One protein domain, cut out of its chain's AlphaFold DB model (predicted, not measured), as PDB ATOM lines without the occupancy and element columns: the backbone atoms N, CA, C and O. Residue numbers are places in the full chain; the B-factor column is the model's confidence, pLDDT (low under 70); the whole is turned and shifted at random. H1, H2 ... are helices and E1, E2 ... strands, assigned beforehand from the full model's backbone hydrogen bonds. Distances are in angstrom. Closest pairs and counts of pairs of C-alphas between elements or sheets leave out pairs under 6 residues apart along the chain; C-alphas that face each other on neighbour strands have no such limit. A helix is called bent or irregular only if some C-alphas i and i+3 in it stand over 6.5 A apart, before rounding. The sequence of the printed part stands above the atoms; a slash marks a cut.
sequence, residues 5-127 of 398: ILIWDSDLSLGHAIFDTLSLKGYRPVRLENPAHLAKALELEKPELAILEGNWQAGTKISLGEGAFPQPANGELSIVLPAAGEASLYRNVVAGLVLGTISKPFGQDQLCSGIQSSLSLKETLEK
ATOM      1  N   ILE A   5      25.361  -1.022  -8.741       97.00
ATOM      2  CA  ILE A   5      24.315  -1.638  -9.569       97.00
ATOM      3  C   ILE A   5      23.952  -0.692 -10.706       97.00
ATOM      4  O   ILE A   5      23.498   0.422 -10.464       97.00
ATOM      5  N   LEU A   6      24.139  -1.128 -11.945       96.19
ATOM      6  CA  LEU A   6      23.724  -0.371 -13.122       96.19
ATOM      7  C   LEU A   6      22.242  -0.629 -13.406       96.19
ATOM      8  O   LEU A   6      21.794  -1.762 -13.291       96.19
ATOM      9  N   ILE A   7      21.474   0.391 -13.772       96.12
ATOM     10  CA  ILE A   7      20.030   0.287 -14.007       96.12
ATOM     11  C   ILE A   7      19.710   0.872 -15.373       96.12
ATOM     12  O   ILE A   7      20.080   2.012 -15.662       96.12
ATOM     13  N   TRP A   8      18.955   0.132 -16.173       93.62
ATOM     14  CA  TRP A   8      18.304   0.654 -17.362       93.62
ATOM     15  C   TRP A   8      16.885   0.092 -17.496       93.62
ATOM     16  O   TRP A   8      16.689  -1.123 -17.483       93.62
ATOM     17  N   ASP A   9      15.912   0.990 -17.640       92.00
ATOM     18  CA  ASP A   9      14.498   0.690 -17.872       92.00
ATOM     19  C   ASP A   9      13.908   1.798 -18.758       92.00
ATOM     20  O   ASP A   9      14.239   2.974 -18.555       92.00
ATOM     21  N   SER A  10      13.079   1.449 -19.748       91.56
ATOM     22  CA  SER A  10      12.424   2.447 -20.601       91.56
ATOM     23  C   SER A  10      11.329   3.241 -19.875       91.56
ATOM     24  O   SER A  10      11.065   4.387 -20.248       91.56
ATOM     25  N   ASP A  11      10.739   2.697 -18.803       92.38
ATOM     26  CA  ASP A  11       9.862   3.435 -17.896       92.38
ATOM     27  C   ASP A  11      10.709   4.274 -16.932       92.38
ATOM     28  O   ASP A  11      11.299   3.792 -15.958       92.38
ATOM     29  N   LEU A  12      10.747   5.582 -17.198       92.06
ATOM     30  CA  LEU A  12      11.533   6.518 -16.404       92.06
ATOM     31  C   LEU A  12      11.094   6.545 -14.937       92.06
ATOM     32  O   LEU A  12      11.950   6.653 -14.057       92.06
ATOM     33  N   SER A  13       9.792   6.435 -14.673       94.00
ATOM     34  CA  SER A  13       9.240   6.515 -13.320       94.00
ATOM     35  C   SER A  13       9.643   5.288 -12.514       94.00
ATOM     36  O   SER A  13      10.117   5.416 -11.383       94.00
ATOM     37  N   LEU A  14       9.534   4.104 -13.124       93.81
ATOM     38  CA  LEU A  14       9.997   2.863 -12.513       93.81
ATOM     39  C   LEU A  14      11.515   2.883 -12.292       93.81
ATOM     40  O   LEU A  14      11.978   2.552 -11.203       93.81
ATOM     41  N   GLY A  15      12.291   3.340 -13.278       93.75
ATOM     42  CA  GLY A  15      13.742   3.476 -13.155       93.75
ATOM     43  C   GLY A  15      14.169   4.374 -11.985       93.75
ATOM     44  O   GLY A  15      15.111   4.033 -11.268       93.75
ATOM     45  N   HIS A  16      13.463   5.487 -11.749       95.81
ATOM     46  CA  HIS A  16      13.679   6.344 -10.575       95.81
ATOM     47  C   HIS A  16      13.304   5.639  -9.267       95.81
ATOM     48  O   HIS A  16      14.094   5.643  -8.325       95.81
ATOM     49  N   ALA A  17      12.159   4.954  -9.223       96.06
ATOM     50  CA  ALA A  17      11.736   4.214  -8.036       96.06
ATOM     51  C   ALA A  17      12.725   3.095  -7.649       96.06
ATOM     52  O   ALA A  17      13.016   2.903  -6.464       96.06
ATOM     53  N   ILE A  18      13.280   2.379  -8.636       96.69
ATOM     54  CA  ILE A  18      14.350   1.391  -8.421       96.69
ATOM     55  C   ILE A  18      15.585   2.096  -7.853       96.69
ATOM     56  O   ILE A  18      16.107   1.665  -6.827       96.69
ATOM     57  N   PHE A  19      16.038   3.189  -8.475       97.69
ATOM     58  CA  PHE A  19      17.213   3.941  -8.026       97.69
ATOM     59  C   PHE A  19      17.098   4.381  -6.557       97.69
ATOM     60  O   PHE A  19      18.010   4.131  -5.761       97.69
ATOM     61  N   ASP A  20      15.969   4.975  -6.173       97.50
ATOM     62  CA  ASP A  20      15.732   5.443  -4.805       97.50
ATOM     63  C   ASP A  20      15.689   4.272  -3.822       97.50
ATOM     64  O   ASP A  20      16.327   4.301  -2.766       97.50
ATOM     65  N   THR A  21      15.012   3.188  -4.207       96.75
ATOM     66  CA  THR A  21      14.941   1.956  -3.416       96.75
ATOM     67  C   THR A  21      16.330   1.382  -3.134       96.75
ATOM     68  O   THR A  21      16.631   1.026  -1.993       96.75
ATOM     69  N   LEU A  22      17.192   1.298  -4.151       96.38
ATOM     70  CA  LEU A  22      18.542   0.756  -3.999       96.38
ATOM     71  C   LEU A  22      19.441   1.675  -3.173       96.38
ATOM     72  O   LEU A  22      20.188   1.185  -2.324       96.38
ATOM     73  N   SER A  23      19.314   2.990  -3.353       96.62
ATOM     74  CA  SER A  23      20.024   3.985  -2.543       96.62
ATOM     75  C   SER A  23      19.652   3.866  -1.061       96.62
ATOM     76  O   SER A  23      20.533   3.799  -0.204       96.62
ATOM     77  N   LEU A  24      18.355   3.739  -0.749       96.25
ATOM     78  CA  LEU A  24      17.853   3.556   0.621       96.25
ATOM     79  C   LEU A  24      18.333   2.250   1.270       96.25
ATOM     80  O   LEU A  24      18.530   2.198   2.482       96.25
ATOM     81  N   LYS A  25      18.540   1.192   0.478       95.44
ATOM     82  CA  LYS A  25      19.099  -0.089   0.946       95.44
ATOM     83  C   LYS A  25      20.629  -0.087   1.033       95.44
ATOM     84  O   LYS A  25      21.215  -1.101   1.400       95.44
ATOM     85  N   GLY A  26      21.269   1.046   0.741       95.38
ATOM     86  CA  GLY A  26      22.707   1.229   0.879       95.38
ATOM     87  C   GLY A  26      23.526   0.680  -0.286       95.38
ATOM     88  O   GLY A  26      24.726   0.485  -0.107       95.38
ATOM     89  N   TYR A  27      22.925   0.431  -1.454       96.69
ATOM     90  CA  TYR A  27      23.643   0.140  -2.702       96.69
ATOM     91  C   TYR A  27      24.139   1.434  -3.371       96.69
ATOM     92  O   TYR A  27      23.759   2.538  -2.982       96.69
ATOM     93  N   ARG A  28      24.980   1.305  -4.405       97.31
ATOM     94  CA  ARG A  28      25.418   2.419  -5.265       97.31
ATOM     95  C   ARG A  28      24.781   2.285  -6.652       97.31
ATOM     96  O   ARG A  28      25.443   1.781  -7.563       97.31
ATOM     97  N   PRO A  29      23.499   2.653  -6.818       97.31
ATOM     98  CA  PRO A  29      22.855   2.564  -8.115       97.31
ATOM     99  C   PRO A  29      23.435   3.599  -9.088       97.31
ATOM    100  O   PRO A  29      23.728   4.733  -8.715       97.31
ATOM    101  N   VAL A  30      23.574   3.208 -10.350       96.56
ATOM    102  CA  VAL A  30      23.904   4.084 -11.476       96.56
ATOM    103  C   VAL A  30      22.816   3.890 -12.512       96.56
ATOM    104  O   VAL A  30      22.599   2.775 -12.974       96.56
ATOM    105  N   ARG A  31      22.108   4.954 -12.877       95.31
ATOM    106  CA  ARG A  31      21.041   4.874 -13.874       95.31
ATOM    107  C   ARG A  31      21.550   5.303 -15.242       95.31
ATOM    108  O   ARG A  31      22.229   6.318 -15.364       95.31
ATOM    109  N   LEU A  32      21.175   4.548 -16.266       91.75
ATOM    110  CA  LEU A  32      21.400   4.893 -17.660       91.75
ATOM    111  C   LEU A  32      20.169   5.565 -18.250       91.75
ATOM    112  O   LEU A  32      19.075   5.011 -18.218       91.75
ATOM    113  N   GLU A  33      20.372   6.739 -18.840       87.81
ATOM    114  CA  GLU A  33      19.328   7.445 -19.592       87.81
ATOM    115  C   GLU A  33      19.171   6.892 -21.014       87.81
ATOM    116  O   GLU A  33      18.085   6.942 -21.585       87.81
ATOM    117  N   ASN A  34      20.248   6.344 -21.586       87.25
ATOM    118  CA  ASN A  34      20.275   5.825 -22.949       87.25
ATOM    119  C   ASN A  34      20.921   4.425 -22.978       87.25
ATOM    120  O   ASN A  34      22.100   4.308 -22.621       87.25
ATOM    121  N   PRO A  35      20.207   3.376 -23.438       85.62
ATOM    122  CA  PRO A  35      20.758   2.022 -23.515       85.62
ATOM    123  C   PRO A  35      21.958   1.919 -24.462       85.62
ATOM    124  O   PRO A  35      22.810   1.053 -24.273       85.62
ATOM    125  N   ALA A  36      22.081   2.818 -25.447       85.06
ATOM    126  CA  ALA A  36      23.219   2.848 -26.365       85.06
ATOM    127  C   ALA A  36      24.559   3.068 -25.641       85.06
ATOM    128  O   ALA A  36      25.603   2.685 -26.155       85.06
ATOM    129  N   HIS A  37      24.547   3.643 -24.433       86.56
ATOM    130  CA  HIS A  37      25.751   3.856 -23.631       86.56
ATOM    131  C   HIS A  37      26.074   2.691 -22.686       86.56
ATOM    132  O   HIS A  37      27.027   2.804 -21.914       86.56
ATOM    133  N   LEU A  38      25.320   1.582 -22.722       87.00
ATOM    134  CA  LEU A  38      25.496   0.481 -21.775       87.00
ATOM    135  C   LEU A  38      26.927  -0.068 -21.785       87.00
ATOM    136  O   LEU A  38      27.533  -0.166 -20.724       87.00
ATOM    137  N   ALA A  39      27.479  -0.397 -22.957       84.06
ATOM    138  CA  ALA A  39      28.816  -0.991 -23.055       84.06
ATOM    139  C   ALA A  39      29.884  -0.093 -22.404       84.06
ATOM    140  O   ALA A  39      30.647  -0.539 -21.547       84.06
ATOM    141  N   LYS A  40      29.856   1.204 -22.729       86.19
ATOM    142  CA  LYS A  40      30.744   2.213 -22.141       86.19
ATOM    143  C   LYS A  40      30.542   2.357 -20.630       86.19
ATOM    144  O   LYS A  40      31.507   2.510 -19.889       86.19
ATOM    145  N   ALA A  41      29.299   2.313 -20.159       87.94
ATOM    146  CA  ALA A  41      29.004   2.397 -18.735       87.94
ATOM    147  C   ALA A  41      29.480   1.159 -17.967       87.94
ATOM    148  O   ALA A  41      30.039   1.305 -16.889       87.94
ATOM    149  N   LEU A  42      29.319  -0.046 -18.521       87.50
ATOM    150  CA  LEU A  42      29.845  -1.277 -17.925       87.50
ATOM    151  C   LEU A  42      31.368  -1.212 -17.766       87.50
ATOM    152  O   LEU A  42      31.889  -1.591 -16.718       87.50
ATOM    153  N   GLU A  43      32.068  -0.681 -18.768       84.94
ATOM    154  CA  GLU A  43      33.523  -0.510 -18.743       84.94
ATOM    155  C   GLU A  43      33.986   0.528 -17.705       84.94
ATOM    156  O   GLU A  43      34.893   0.256 -16.914       84.94
ATOM    157  N   LEU A  44      33.359   1.711 -17.690       86.69
ATOM    158  CA  LEU A  44      33.747   2.819 -16.810       86.69
ATOM    159  C   LEU A  44      33.338   2.577 -15.359       86.69
ATOM    160  O   LEU A  44      34.122   2.802 -14.435       86.69
ATOM    161  N   GLU A  45      32.106   2.120 -15.150       90.38
ATOM    162  CA  GLU A  45      31.546   1.975 -13.815       90.38
ATOM    163  C   GLU A  45      31.965   0.671 -13.150       90.38
ATOM    164  O   GLU A  45      32.042   0.640 -11.919       90.38
ATOM    165  N   LYS A  46      32.244  -0.379 -13.934       90.00
ATOM    166  CA  LYS A  46      32.528  -1.737 -13.442       90.00
ATOM    167  C   LYS A  46      31.498  -2.178 -12.391       90.00
ATOM    168  O   LYS A  46      31.866  -2.440 -11.243       90.00
ATOM    169  N   PRO A  47      30.196  -2.155 -12.726       93.25
ATOM    170  CA  PRO A  47      29.158  -2.505 -11.771       93.25
ATOM    171  C   PRO A  47      29.232  -3.993 -11.420       93.25
ATOM    172  O   PRO A  47      29.657  -4.815 -12.228       93.25
ATOM    173  N   GLU A  48      28.777  -4.342 -10.221       93.69
ATOM    174  CA  GLU A  48      28.688  -5.736  -9.788       93.69
ATOM    175  C   GLU A  48      27.505  -6.459 -10.433       93.69
ATOM    176  O   GLU A  48      27.595  -7.648 -10.716       93.69
ATOM    177  N   LEU A  49      26.409  -5.737 -10.674       95.25
ATOM    178  CA  LEU A  49      25.221  -6.225 -11.368       95.25
ATOM    179  C   LEU A  49      24.660  -5.134 -12.281       95.25
ATOM    180  O   LEU A  49      24.830  -3.941 -12.023       95.25
ATOM    181  N   ALA A  50      23.927  -5.548 -13.306       95.19
ATOM    182  CA  ALA A  50      23.072  -4.681 -14.102       95.19
ATOM    183  C   ALA A  50      21.612  -5.147 -14.004       95.19
ATOM    184  O   ALA A  50      21.332  -6.337 -14.084       95.19
ATOM    185  N   ILE A  51      20.680  -4.216 -13.832       95.94
ATOM    186  CA  ILE A  51      19.238  -4.439 -13.925       95.94
ATOM    187  C   ILE A  51      18.809  -3.836 -15.250       95.94
ATOM    188  O   ILE A  51      18.854  -2.616 -15.415       95.94
ATOM    189  N   LEU A  52      18.459  -4.694 -16.197       93.88
ATOM    190  CA  LEU A  52      18.161  -4.309 -17.568       93.88
ATOM    191  C   LEU A  52      16.744  -4.741 -17.910       93.88
ATOM    192  O   LEU A  52      16.361  -5.877 -17.638       93.88
ATOM    193  N   GLU A  53      15.976  -3.865 -18.541       91.81
ATOM    194  CA  GLU A  53      14.708  -4.267 -19.140       91.81
ATOM    195  C   GLU A  53      14.925  -5.310 -20.242       91.81
ATOM    196  O   GLU A  53      15.730  -5.127 -21.159       91.81
ATOM    197  N   GLY A  54      14.200  -6.421 -20.129       88.88
ATOM    198  CA  GLY A  54      14.287  -7.541 -21.053       88.88
ATOM    199  C   GLY A  54      13.793  -8.847 -20.439       88.88
ATOM    200  O   GLY A  54      13.943  -9.086 -19.241       88.88
ATOM    201  N   ASN A  55      13.229  -9.701 -21.294       87.19
ATOM    202  CA  ASN A  55      12.766 -11.048 -20.960       87.19
ATOM    203  C   ASN A  55      13.809 -12.070 -21.426       87.19
ATOM    204  O   ASN A  55      13.637 -12.766 -22.431       87.19
ATOM    205  N   TRP A  56      14.953 -12.092 -20.748       87.00
ATOM    206  CA  TRP A  56      15.944 -13.136 -20.966       87.00
ATOM    207  C   TRP A  56      15.830 -14.173 -19.863       87.00
ATOM    208  O   TRP A  56      15.766 -13.848 -18.685       87.00
ATOM    209  N   GLN A  57      15.870 -15.449 -20.229       82.12
ATOM    210  CA  GLN A  57      15.841 -16.516 -19.235       82.12
ATOM    211  C   GLN A  57      17.135 -16.531 -18.416       82.12
ATOM    212  O   GLN A  57      18.226 -16.385 -18.981       82.12
ATOM    213  N   ALA A  58      17.020 -16.783 -17.110       82.88
ATOM    214  CA  ALA A  58      18.168 -17.013 -16.238       82.88
ATOM    215  C   ALA A  58      19.122 -18.054 -16.854       82.88
ATOM    216  O   ALA A  58      18.690 -19.046 -17.445       82.88
ATOM    217  N   GLY A  59      20.421 -17.773 -16.778       75.06
ATOM    218  CA  GLY A  59      21.499 -18.587 -17.332       75.06
ATOM    219  C   GLY A  59      21.850 -18.301 -18.782       75.06
ATOM    220  O   GLY A  59      22.847 -18.800 -19.304       75.06
ATOM    221  N   THR A  60      21.060 -17.461 -19.450       80.00
ATOM    222  CA  THR A  60      21.351 -17.045 -20.820       80.00
ATOM    223  C   THR A  60      22.556 -16.104 -20.831       80.00
ATOM    224  O   THR A  60      22.575 -15.098 -20.118       80.00
ATOM    225  N   LYS A  61      23.549 -16.415 -21.674       82.31
ATOM    226  CA  LYS A  61      24.618 -15.479 -22.038       82.31
ATOM    227  C   LYS A  61      24.070 -14.483 -23.059       82.31
ATOM    228  O   LYS A  61      23.542 -14.888 -24.093       82.31
ATOM    229  N   ILE A  62      24.192 -13.195 -22.771       84.25
ATOM    230  CA  ILE A  62      23.714 -12.099 -23.616       84.25
ATOM    231  C   ILE A  62      24.876 -11.201 -24.031       84.25
ATOM    232  O   ILE A  62      25.856 -11.051 -23.306       84.25
ATOM    233  N   SER A  63      24.774 -10.615 -25.222       84.88
ATOM    234  CA  SER A  63      25.730  -9.617 -25.704       84.88
ATOM    235  C   SER A  63      25.232  -8.222 -25.345       84.88
ATOM    236  O   SER A  63      24.189  -7.789 -25.822       84.88
ATOM    237  N   LEU A  64      25.989  -7.517 -24.513       82.25
ATOM    238  CA  LEU A  64      25.742  -6.146 -24.084       82.25
ATOM    239  C   LEU A  64      26.602  -5.221 -24.956       82.25
ATOM    240  O   LEU A  64      27.707  -4.826 -24.580       82.25
ATOM    241  N   GLY A  65      26.130  -4.954 -26.174       72.31
ATOM    242  CA  GLY A  65      26.815  -4.110 -27.157       72.31
ATOM    243  C   GLY A  65      25.952  -2.952 -27.656       72.31
ATOM    244  O   GLY A  65      24.735  -2.935 -27.458       72.31
ATOM    245  N   GLU A  66      26.583  -1.988 -28.328       61.53
ATOM    246  CA  GLU A  66      25.879  -0.877 -28.980       61.53
ATOM    247  C   GLU A  66      24.825  -1.404 -29.973       61.53
ATOM    248  O   GLU A  66      25.136  -2.157 -30.894       61.53
ATOM    249  N   GLY A  67      23.559  -1.030 -29.762       60.09
ATOM    250  CA  GLY A  67      22.439  -1.396 -30.640       60.09
ATOM    251  C   GLY A  67      21.912  -2.831 -30.498       60.09
ATOM    252  O   GLY A  67      20.961  -3.182 -31.188       60.09
ATOM    253  N   ALA A  68      22.471  -3.650 -29.602       56.75
ATOM    254  CA  ALA A  68      22.111  -5.066 -29.445       56.75
ATOM    255  C   ALA A  68      20.940  -5.326 -28.477       56.75
ATOM    256  O   ALA A  68      20.746  -6.459 -28.033       56.75
ATOM    257  N   PHE A  69      20.157  -4.303 -28.130       64.88
ATOM    258  CA  PHE A  69      18.996  -4.516 -27.278       64.88
ATOM    259  C   PHE A  69      17.817  -5.048 -28.099       64.88
ATOM    260  O   PHE A  69      17.450  -4.431 -29.104       64.88
ATOM    261  N   PRO A  70      17.182  -6.157 -27.677       55.25
ATOM    262  CA  PRO A  70      15.845  -6.463 -28.148       55.25
ATOM    263  C   PRO A  70      14.933  -5.277 -27.819       55.25
ATOM    264  O   PRO A  70      15.174  -4.538 -26.862       55.25
ATOM    265  N   GLN A  71      13.896  -5.078 -28.637       59.88
ATOM    266  CA  GLN A  71      12.871  -4.076 -28.353       59.88
ATOM    267  C   GLN A  71      12.393  -4.210 -26.896       59.88
ATOM    268  O   GLN A  71      12.338  -5.345 -26.412       59.88
ATOM    269  N   PRO A  72      12.070  -3.094 -26.211       61.75
ATOM    270  CA  PRO A  72      11.647  -3.114 -24.818       61.75
ATOM    271  C   PRO A  72      10.612  -4.218 -24.603       61.75
ATOM    272  O   PRO A  72       9.518  -4.196 -25.174       61.75
ATOM    273  N   ALA A  73      10.994  -5.237 -23.834       63.50
ATOM    274  CA  ALA A  73      10.091  -6.307 -23.459       63.50
ATOM    275  C   ALA A  73       9.252  -5.768 -22.303       63.50
ATOM    276  O   ALA A  73       9.613  -5.924 -21.136       63.50
ATOM    277  N   ASN A  74       8.168  -5.069 -22.651       67.00
ATOM    278  CA  ASN A  74       7.241  -4.483 -21.691       67.00
ATOM    279  C   ASN A  74       6.758  -5.574 -20.726       67.00
ATOM    280  O   ASN A  74       5.904  -6.384 -21.084       67.00
ATOM    281  N   GLY A  75       7.315  -5.610 -19.515       85.44
ATOM    282  CA  GLY A  75       6.855  -6.521 -18.469       85.44
ATOM    283  C   GLY A  75       7.931  -7.212 -17.643       85.44
ATOM    284  O   GLY A  75       7.568  -7.793 -16.629       85.44
ATOM    285  N   GLU A  76       9.219  -7.156 -17.997       92.44
ATOM    286  CA  GLU A  76      10.255  -7.859 -17.222       92.44
ATOM    287  C   GLU A  76      11.561  -7.075 -17.074       92.44
ATOM    288  O   GLU A  76      11.998  -6.350 -17.969       92.44
ATOM    289  N   LEU A  77      12.198  -7.259 -15.917       93.88
ATOM    290  CA  LEU A  77      13.570  -6.858 -15.641       93.88
ATOM    291  C   LEU A  77      14.438  -8.098 -15.497       93.88
ATOM    292  O   LEU A  77      14.103  -9.006 -14.744       93.88
ATOM    293  N   SER A  78      15.591  -8.095 -16.143       94.19
ATOM    294  CA  SER A  78      16.625  -9.105 -15.972       94.19
ATOM    295  C   SER A  78      17.754  -8.561 -15.105       94.19
ATOM    296  O   SER A  78      18.260  -7.462 -15.336       94.19
ATOM    297  N   ILE A  79      18.169  -9.344 -14.113       95.38
ATOM    298  CA  ILE A  79      19.363  -9.077 -13.312       95.38
ATOM    299  C   ILE A  79      20.521  -9.814 -13.970       95.38
ATOM    300  O   ILE A  79      20.486 -11.032 -14.127       95.38
ATOM    301  N   VAL A  80      21.542  -9.073 -14.372       93.25
ATOM    302  CA  VAL A  80      22.634  -9.543 -15.216       93.25
ATOM    303  C   VAL A  80      23.951  -9.360 -14.479       93.25
ATOM    304  O   VAL A  80      24.231  -8.282 -13.961       93.25
ATOM    305  N   LEU A  81      24.768 -10.408 -14.462       91.69
ATOM    306  CA  LEU A  81      26.174 -10.365 -14.090       91.69
ATOM    307  C   LEU A  81      27.003  -9.989 -15.325       91.69
ATOM    308  O   LEU A  81      27.063 -10.785 -16.269       91.69
ATOM    309  N   PRO A  82      27.635  -8.807 -15.364       88.75
ATOM    310  CA  PRO A  82      28.552  -8.464 -16.442       88.75
ATOM    311  C   PRO A  82      29.803  -9.348 -16.360       88.75
ATOM    312  O   PRO A  82      30.439  -9.424 -15.311       88.75
ATOM    313  N   ALA A  83      30.181 -10.007 -17.453       78.88
ATOM    314  CA  ALA A  83      31.429 -10.755 -17.520       78.88
ATOM    315  C   ALA A  83      32.590  -9.774 -17.744       78.88
ATOM    316  O   ALA A  83      32.680  -9.114 -18.782       78.88
ATOM    317  N   ALA A  84      33.482  -9.659 -16.763       57.88
ATOM    318  CA  ALA A  84      34.695  -8.868 -16.909       57.88
ATOM    319  C   ALA A  84      35.669  -9.578 -17.868       57.88
ATOM    320  O   ALA A  84      36.064 -10.710 -17.606       57.88
ATOM    321  N   GLY A  85      36.105  -8.911 -18.942       48.47
ATOM    322  CA  GLY A  85      37.374  -9.267 -19.596       48.47
ATOM    323  C   GLY A  85      37.356  -9.856 -21.009       48.47
ATOM    324  O   GLY A  85      38.434 -10.135 -21.517       48.47
ATOM    325  N   GLU A  86      36.222  -9.959 -21.703       41.72
ATOM    326  CA  GLU A  86      36.214 -10.284 -23.147       41.72
ATOM    327  C   GLU A  86      35.710  -9.117 -24.001       41.72
ATOM    328  O   GLU A  86      34.960  -9.291 -24.961       41.72
ATOM    329  N   ALA A  87      36.145  -7.895 -23.685       43.44
ATOM    330  CA  ALA A  87      36.137  -6.847 -24.695       43.44
ATOM    331  C   ALA A  87      37.136  -7.281 -25.773       43.44
ATOM    332  O   ALA A  87      38.340  -7.045 -25.660       43.44
ATOM    333  N   SER A  88      36.654  -8.005 -26.790       43.16
ATOM    334  CA  SER A  88      37.464  -8.278 -27.971       43.16
ATOM    335  C   SER A  88      38.000  -6.926 -28.438       43.16
ATOM    336  O   SER A  88      37.222  -5.978 -28.561       43.16
ATOM    337  N   LEU A  89      39.304  -6.833 -28.700       45.88
ATOM    338  CA  LEU A  89      40.003  -5.607 -29.125       45.88
ATOM    339  C   LEU A  89      39.390  -4.923 -30.372       45.88
ATOM    340  O   LEU A  89      39.882  -3.890 -30.813       45.88
ATOM    341  N   TYR A  90      38.322  -5.489 -30.941       44.72
ATOM    342  CA  TYR A  90      37.676  -5.069 -32.170       44.72
ATOM    343  C   TYR A  90      36.162  -4.803 -32.066       44.72
ATOM    344  O   TYR A  90      35.585  -4.398 -33.075       44.72
ATOM    345  N   ARG A  91      35.491  -4.981 -30.910       56.62
ATOM    346  CA  ARG A  91      34.054  -4.646 -30.743       56.62
ATOM    347  C   ARG A  91      33.714  -4.247 -29.299       56.62
ATOM    348  O   ARG A  91      34.032  -4.998 -28.383       56.62
ATOM    349  N   ASN A  92      32.992  -3.130 -29.121       63.50
ATOM    350  CA  ASN A  92      32.390  -2.656 -27.857       63.50
ATOM    351  C   ASN A  92      31.250  -3.588 -27.386       63.50
ATOM    352  O   ASN A  92      30.095  -3.174 -27.283       63.50
ATOM    353  N   VAL A  93      31.539  -4.871 -27.181       67.69
ATOM    354  CA  VAL A  93      30.573  -5.878 -26.735       67.69
ATOM    355  C   VAL A  93      31.068  -6.445 -25.418       67.69
ATOM    356  O   VAL A  93      32.139  -7.042 -25.358       67.69
ATOM    357  N   VAL A  94      30.277  -6.257 -24.367       75.12
ATOM    358  CA  VAL A  94      30.489  -6.890 -23.065       75.12
ATOM    359  C   VAL A  94      29.566  -8.102 -22.991       75.12
ATOM    360  O   VAL A  94      28.384  -7.994 -23.297       75.12
ATOM    361  N   ALA A  95      30.063  -9.276 -22.616       82.69
ATOM    362  CA  ALA A  95      29.178 -10.410 -22.355       82.69
ATOM    363  C   ALA A  95      28.489 -10.237 -20.989       82.69
ATOM    364  O   ALA A  95      29.084  -9.731 -20.040       82.69
ATOM    365  N   GLY A  96      27.233 -10.656 -20.877       87.19
ATOM    366  CA  GLY A  96      26.488 -10.698 -19.621       87.19
ATOM    367  C   GLY A  96      25.873 -12.070 -19.393       87.19
ATOM    368  O   GLY A  96      25.520 -12.758 -20.348       87.19
ATOM    369  N   LEU A  97      25.726 -12.469 -18.135       87.19
ATOM    370  CA  LEU A  97      24.989 -13.661 -17.731       87.19
ATOM    371  C   LEU A  97      23.745 -13.244 -16.959       87.19
ATOM    372  O   LEU A  97      23.844 -12.570 -15.937       87.19
ATOM    373  N   VAL A  98      22.571 -13.665 -17.409       89.50
ATOM    374  CA  VAL A  98      21.327 -13.395 -16.683       89.50
ATOM    375  C   VAL A  98      21.277 -14.278 -15.437       89.50
ATOM    376  O   VAL A  98      21.302 -15.498 -15.549       89.50
ATOM    377  N   LEU A  99      21.208 -13.689 -14.248       90.00
ATOM    378  CA  LEU A  99      21.124 -14.413 -12.975       90.00
ATOM    379  C   LEU A  99      19.677 -14.652 -12.531       90.00
ATOM    380  O   LEU A  99      19.397 -15.624 -11.835       90.00
ATOM    381  N   GLY A 100      18.755 -13.786 -12.948       90.75
ATOM    382  CA  GLY A 100      17.339 -13.894 -12.615       90.75
ATOM    383  C   GLY A 100      16.493 -12.855 -13.340       90.75
ATOM    384  O   GLY A 100      17.027 -11.931 -13.954       90.75
ATOM    385  N   THR A 101      15.174 -13.005 -13.248       91.75
ATOM    386  CA  THR A 101      14.196 -12.066 -13.806       91.75
ATOM    387  C   THR A 101      13.160 -11.652 -12.766       91.75
ATOM    388  O   THR A 101      12.902 -12.363 -11.794       91.75
ATOM    389  N   ILE A 102      12.579 -10.470 -12.954       93.75
ATOM    390  CA  ILE A 102      11.511  -9.906 -12.133       93.75
ATOM    391  C   ILE A 102      10.409  -9.416 -13.072       93.75
ATOM    392  O   ILE A 102      10.628  -8.503 -13.868       93.75
ATOM    393  N   SER A 103       9.214  -9.993 -12.961       93.19
ATOM    394  CA  SER A 103       8.041  -9.543 -13.715       93.19
ATOM    395  C   SER A 103       7.449  -8.265 -13.112       93.19
ATOM    396  O   SER A 103       7.294  -8.154 -11.898       93.19
ATOM    397  N   LYS A 104       7.108  -7.299 -13.967       92.69
ATOM    398  CA  LYS A 104       6.389  -6.064 -13.634       92.69
ATOM    399  C   LYS A 104       4.874  -6.357 -13.548       92.69
ATOM    400  O   LYS A 104       4.364  -7.088 -14.396       92.69
ATOM    401  N   PRO A 105       4.126  -5.750 -12.604       93.00
ATOM    402  CA  PRO A 105       4.606  -4.913 -11.505       93.00
ATOM    403  C   PRO A 105       5.209  -5.759 -10.371       93.00
ATOM    404  O   PRO A 105       4.780  -6.881 -10.128       93.00
ATOM    405  N   PHE A 106       6.160  -5.184  -9.636       94.06
ATOM    406  CA  PHE A 106       6.805  -5.824  -8.488       94.06
ATOM    407  C   PHE A 106       6.903  -4.863  -7.299       94.06
ATOM    408  O   PHE A 106       6.906  -3.643  -7.459       94.06
ATOM    409  N   GLY A 107       6.992  -5.424  -6.091       95.12
ATOM    410  CA  GLY A 107       7.210  -4.666  -4.858       95.12
ATOM    411  C   GLY A 107       8.691  -4.493  -4.507       95.12
ATOM    412  O   GLY A 107       9.565  -5.176  -5.045       95.12
ATOM    413  N   GLN A 108       8.969  -3.621  -3.532       95.00
ATOM    414  CA  GLN A 108      10.321  -3.386  -3.011       95.00
ATOM    415  C   GLN A 108      10.998  -4.677  -2.522       95.00
ATOM    416  O   GLN A 108      12.186  -4.880  -2.781       95.00
ATOM    417  N   ASP A 109      10.255  -5.558  -1.850       93.62
ATOM    418  CA  ASP A 109      10.798  -6.804  -1.298       93.62
ATOM    419  C   ASP A 109      11.236  -7.779  -2.395       93.62
ATOM    420  O   ASP A 109      12.304  -8.381  -2.291       93.62
ATOM    421  N   GLN A 110      10.466  -7.882  -3.481       93.38
ATOM    422  CA  GLN A 110      10.807  -8.731  -4.624       93.38
ATOM    423  C   GLN A 110      12.083  -8.235  -5.319       93.38
ATOM    424  O   GLN A 110      12.973  -9.036  -5.603       93.38
ATOM    425  N   LEU A 111      12.211  -6.917  -5.517       95.75
ATOM    426  CA  LEU A 111      13.424  -6.302  -6.062       95.75
ATOM    427  C   LEU A 111      14.645  -6.570  -5.169       95.75
ATOM    428  O   LEU A 111      15.682  -7.026  -5.651       95.75
ATOM    429  N   CYS A 112      14.524  -6.314  -3.863       94.06
ATOM    430  CA  CYS A 112      15.629  -6.492  -2.921       94.06
ATOM    431  C   CYS A 112      16.055  -7.961  -2.817       94.06
ATOM    432  O   CYS A 112      17.252  -8.246  -2.838       94.06
ATOM    433  N   SER A 113      15.089  -8.880  -2.750       92.19
ATOM    434  CA  SER A 113      15.333 -10.323  -2.706       92.19
ATOM    435  C   SER A 113      16.025 -10.822  -3.978       92.19
ATOM    436  O   SER A 113      17.020 -11.548  -3.899       92.19
ATOM    437  N   GLY A 114      15.571 -10.371  -5.155       92.31
ATOM    438  CA  GLY A 114      16.193 -10.711  -6.436       92.31
ATOM    439  C   GLY A 114      17.652 -10.256  -6.521       92.31
ATOM    440  O   GLY A 114      18.521 -11.023  -6.939       92.31
ATOM    441  N   ILE A 115      17.949  -9.038  -6.057       94.06
ATOM    442  CA  ILE A 115      19.314  -8.491  -6.033       94.06
ATOM    443  C   ILE A 115      20.199  -9.236  -5.040       94.06
ATOM    444  O   ILE A 115      21.307  -9.623  -5.396       94.06
ATOM    445  N   GLN A 116      19.724  -9.472  -3.814       93.19
ATOM    446  CA  GLN A 116      20.487 -10.203  -2.798       93.19
ATOM    447  C   GLN A 116      20.816 -11.625  -3.259       93.19
ATOM    448  O   GLN A 116      21.962 -12.060  -3.146       93.19
ATOM    449  N   SER A 117      19.839 -12.317  -3.848       88.75
ATOM    450  CA  SER A 117      20.035 -13.651  -4.424       88.75
ATOM    451  C   SER A 117      21.060 -13.625  -5.561       88.75
ATOM    452  O   SER A 117      21.952 -14.468  -5.613       88.75
ATOM    453  N   SER A 118      20.989 -12.614  -6.433       91.25
ATOM    454  CA  SER A 118      21.924 -12.441  -7.551       91.25
ATOM    455  C   SER A 118      23.344 -12.102  -7.089       91.25
ATOM    456  O   SER A 118      24.301 -12.632  -7.642       91.25
ATOM    457  N   LEU A 119      23.505 -11.275  -6.053       91.50
ATOM    458  CA  LEU A 119      24.813 -10.988  -5.453       91.50
ATOM    459  C   LEU A 119      25.408 -12.237  -4.794       91.50
ATOM    460  O   LEU A 119      26.573 -12.545  -5.020       91.50
ATOM    461  N   SER A 120      24.607 -13.009  -4.053       88.38
ATOM    462  CA  SER A 120      25.060 -14.282  -3.475       88.38
ATOM    463  C   SER A 120      25.475 -15.291  -4.554       88.38
ATOM    464  O   SER A 120      26.436 -16.045  -4.373       88.38
ATOM    465  N   LEU A 121      24.763 -15.319  -5.683       84.44
ATOM    466  CA  LEU A 121      25.107 -16.173  -6.814       84.44
ATOM    467  C   LEU A 121      26.378 -15.689  -7.520       84.44
ATOM    468  O   LEU A 121      27.245 -16.506  -7.808       84.44
ATOM    469  N   LYS A 122      26.526 -14.377  -7.734       86.31
ATOM    470  CA  LYS A 122      27.764 -13.755  -8.225       86.31
ATOM    471  C   LYS A 122      28.950 -14.145  -7.353       86.31
ATOM    472  O   LYS A 122      29.937 -14.633  -7.883       86.31
ATOM    473  N   GLU A 123      28.841 -14.023  -6.032       85.12
ATOM    474  CA  GLU A 123      29.904 -14.454  -5.116       85.12
ATOM    475  C   GLU A 123      30.243 -15.940  -5.269       85.12
ATOM    476  O   GLU A 123      31.384 -16.332  -5.057       85.12
ATOM    477  N   THR A 124      29.267 -16.780  -5.611       78.75
ATOM    478  CA  THR A 124      29.487 -18.215  -5.842       78.75
ATOM    479  C   THR A 124      30.152 -18.478  -7.194       78.75
ATOM    480  O   THR A 124      31.015 -19.344  -7.279       78.75
ATOM    481  N   LEU A 125      29.783 -17.717  -8.228       75.81
ATOM    482  CA  LEU A 125      30.341 -17.790  -9.582       75.81
ATOM    483  C   LEU A 125      31.762 -17.217  -9.681       75.81
ATOM    484  O   LEU A 125      32.592 -17.756 -10.401       75.81
ATOM    485  N   GLU A 126      32.030 -16.111  -8.986       74.62
ATOM    486  CA  GLU A 126      33.327 -15.421  -8.981       74.62
ATOM    487  C   GLU A 126      34.323 -16.045  -8.010       74.62
ATOM    488  O   GLU A 126      35.528 -15.812  -8.137       74.62
ATOM    489  N   LYS A 127      33.850 -16.831  -7.033       68.06
ATOM    490  CA  LYS A 127      34.757 -17.677  -6.270       68.06
ATOM    491  C   LYS A 127      35.410 -18.616  -7.285       68.06
ATOM    492  O   LYS A 127      34.691 -19.407  -7.898       68.06
TER     493      LYS A 127
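Overview. This is residues 5 to 127 of the 398 residues of an uncharacterized protein of Candidatus Glassbacteria bacterium RIFCSPLOWO2_12_FULL_58_11 (UniProt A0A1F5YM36). A strongly twisted sheet of six strands curls round helix H2 on one face, H1 covers the E2 and E1 part on the opposite face, and the long helix H3 packs over E5. This gives three layers, helices on both faces of a sheet. The printed part has 123 residues, in the order E1 H1 E2 H2 E3 E4 E5 E6 H3. The sheet is mixed, in the order E2 E1 E3 E5 E6 E4, and the class is mixed, helices and strands. The whole is compact, with a radius of gyration of the C-alphas of 13.3 A and spans of 41 by 33 by 25 A.

Along the chain. The sheet holds E2, residues 28 to 31; E1, residues 5 to 8, beginning at C-alpha 5 (24.315, -1.638, -9.569); E3, residues 49 to 53; E5, residues 76 to 82, 18.3 A long; E6, residues 93 to 103, 26.3 A; and E4, residues 61 to 65. E6 bends by 71 degrees at residue 99. H1 is residues 12 to 24, 18.4 A; H2 is residues 35 to 45, 14.5 A, irregular, with C-alphas 36 and 39 7.6 A apart. H3 is residues 108 to 126, 26.6 A, ending at C-alpha 126 (33.327, -15.421, -8.981).

Arrangement. E2 and E1 are parallel, with N 7 and O 30 at 2.8 A. E1 and E3 are parallel, with N 51 and O 6 at 2.7 A. E3 and E5 are antiparallel, with N 50 and O 80 at 2.8 A. E5 and E6 form an antiparallel hairpin, with N 79 and O 100 at 2.8 A. E6 and the edge strand E4 are antiparallel, with N 64 and O 94 at 2.7 A. These N and O pairs are within hydrogen-bond range. E1, H1, E2 form a strand-helix-strand unit, two parallel neighbour strands with a helix between, and E2, H2, E3 a split one, with E1 between its strands; both crossovers are right-handed. H1 is on the sheet at a height of 8.6 A, along the strands; its closest C-alphas to E2 are Phe 19 and Pro 29, 5.8 A. H2 is on the sheet, and its closest C-alphas to E4 are Ala 39 and Gly 65, 5.5 A. H3 is on the sheet at a height of 9.1 A, over E5, at 25 degrees to it on the local plane. H1 and H3 are close but not clearly touching, with C-alphas 21 and 108 7.1 A apart; H2 is apart from both. In H1 and H3 every O i to N i+4 pair is within hydrogen-bond range, in H2 5 of 7.

Size, cuts and confidence. The C-alphas farthest apart, of Tyr 90 and Asp 109, are 41.0 A apart. The printed part has no cut and no long link. Mean pLDDT of the printed part is 84.7; residues 66 to 74, 84 to 93 and 127 are under 70.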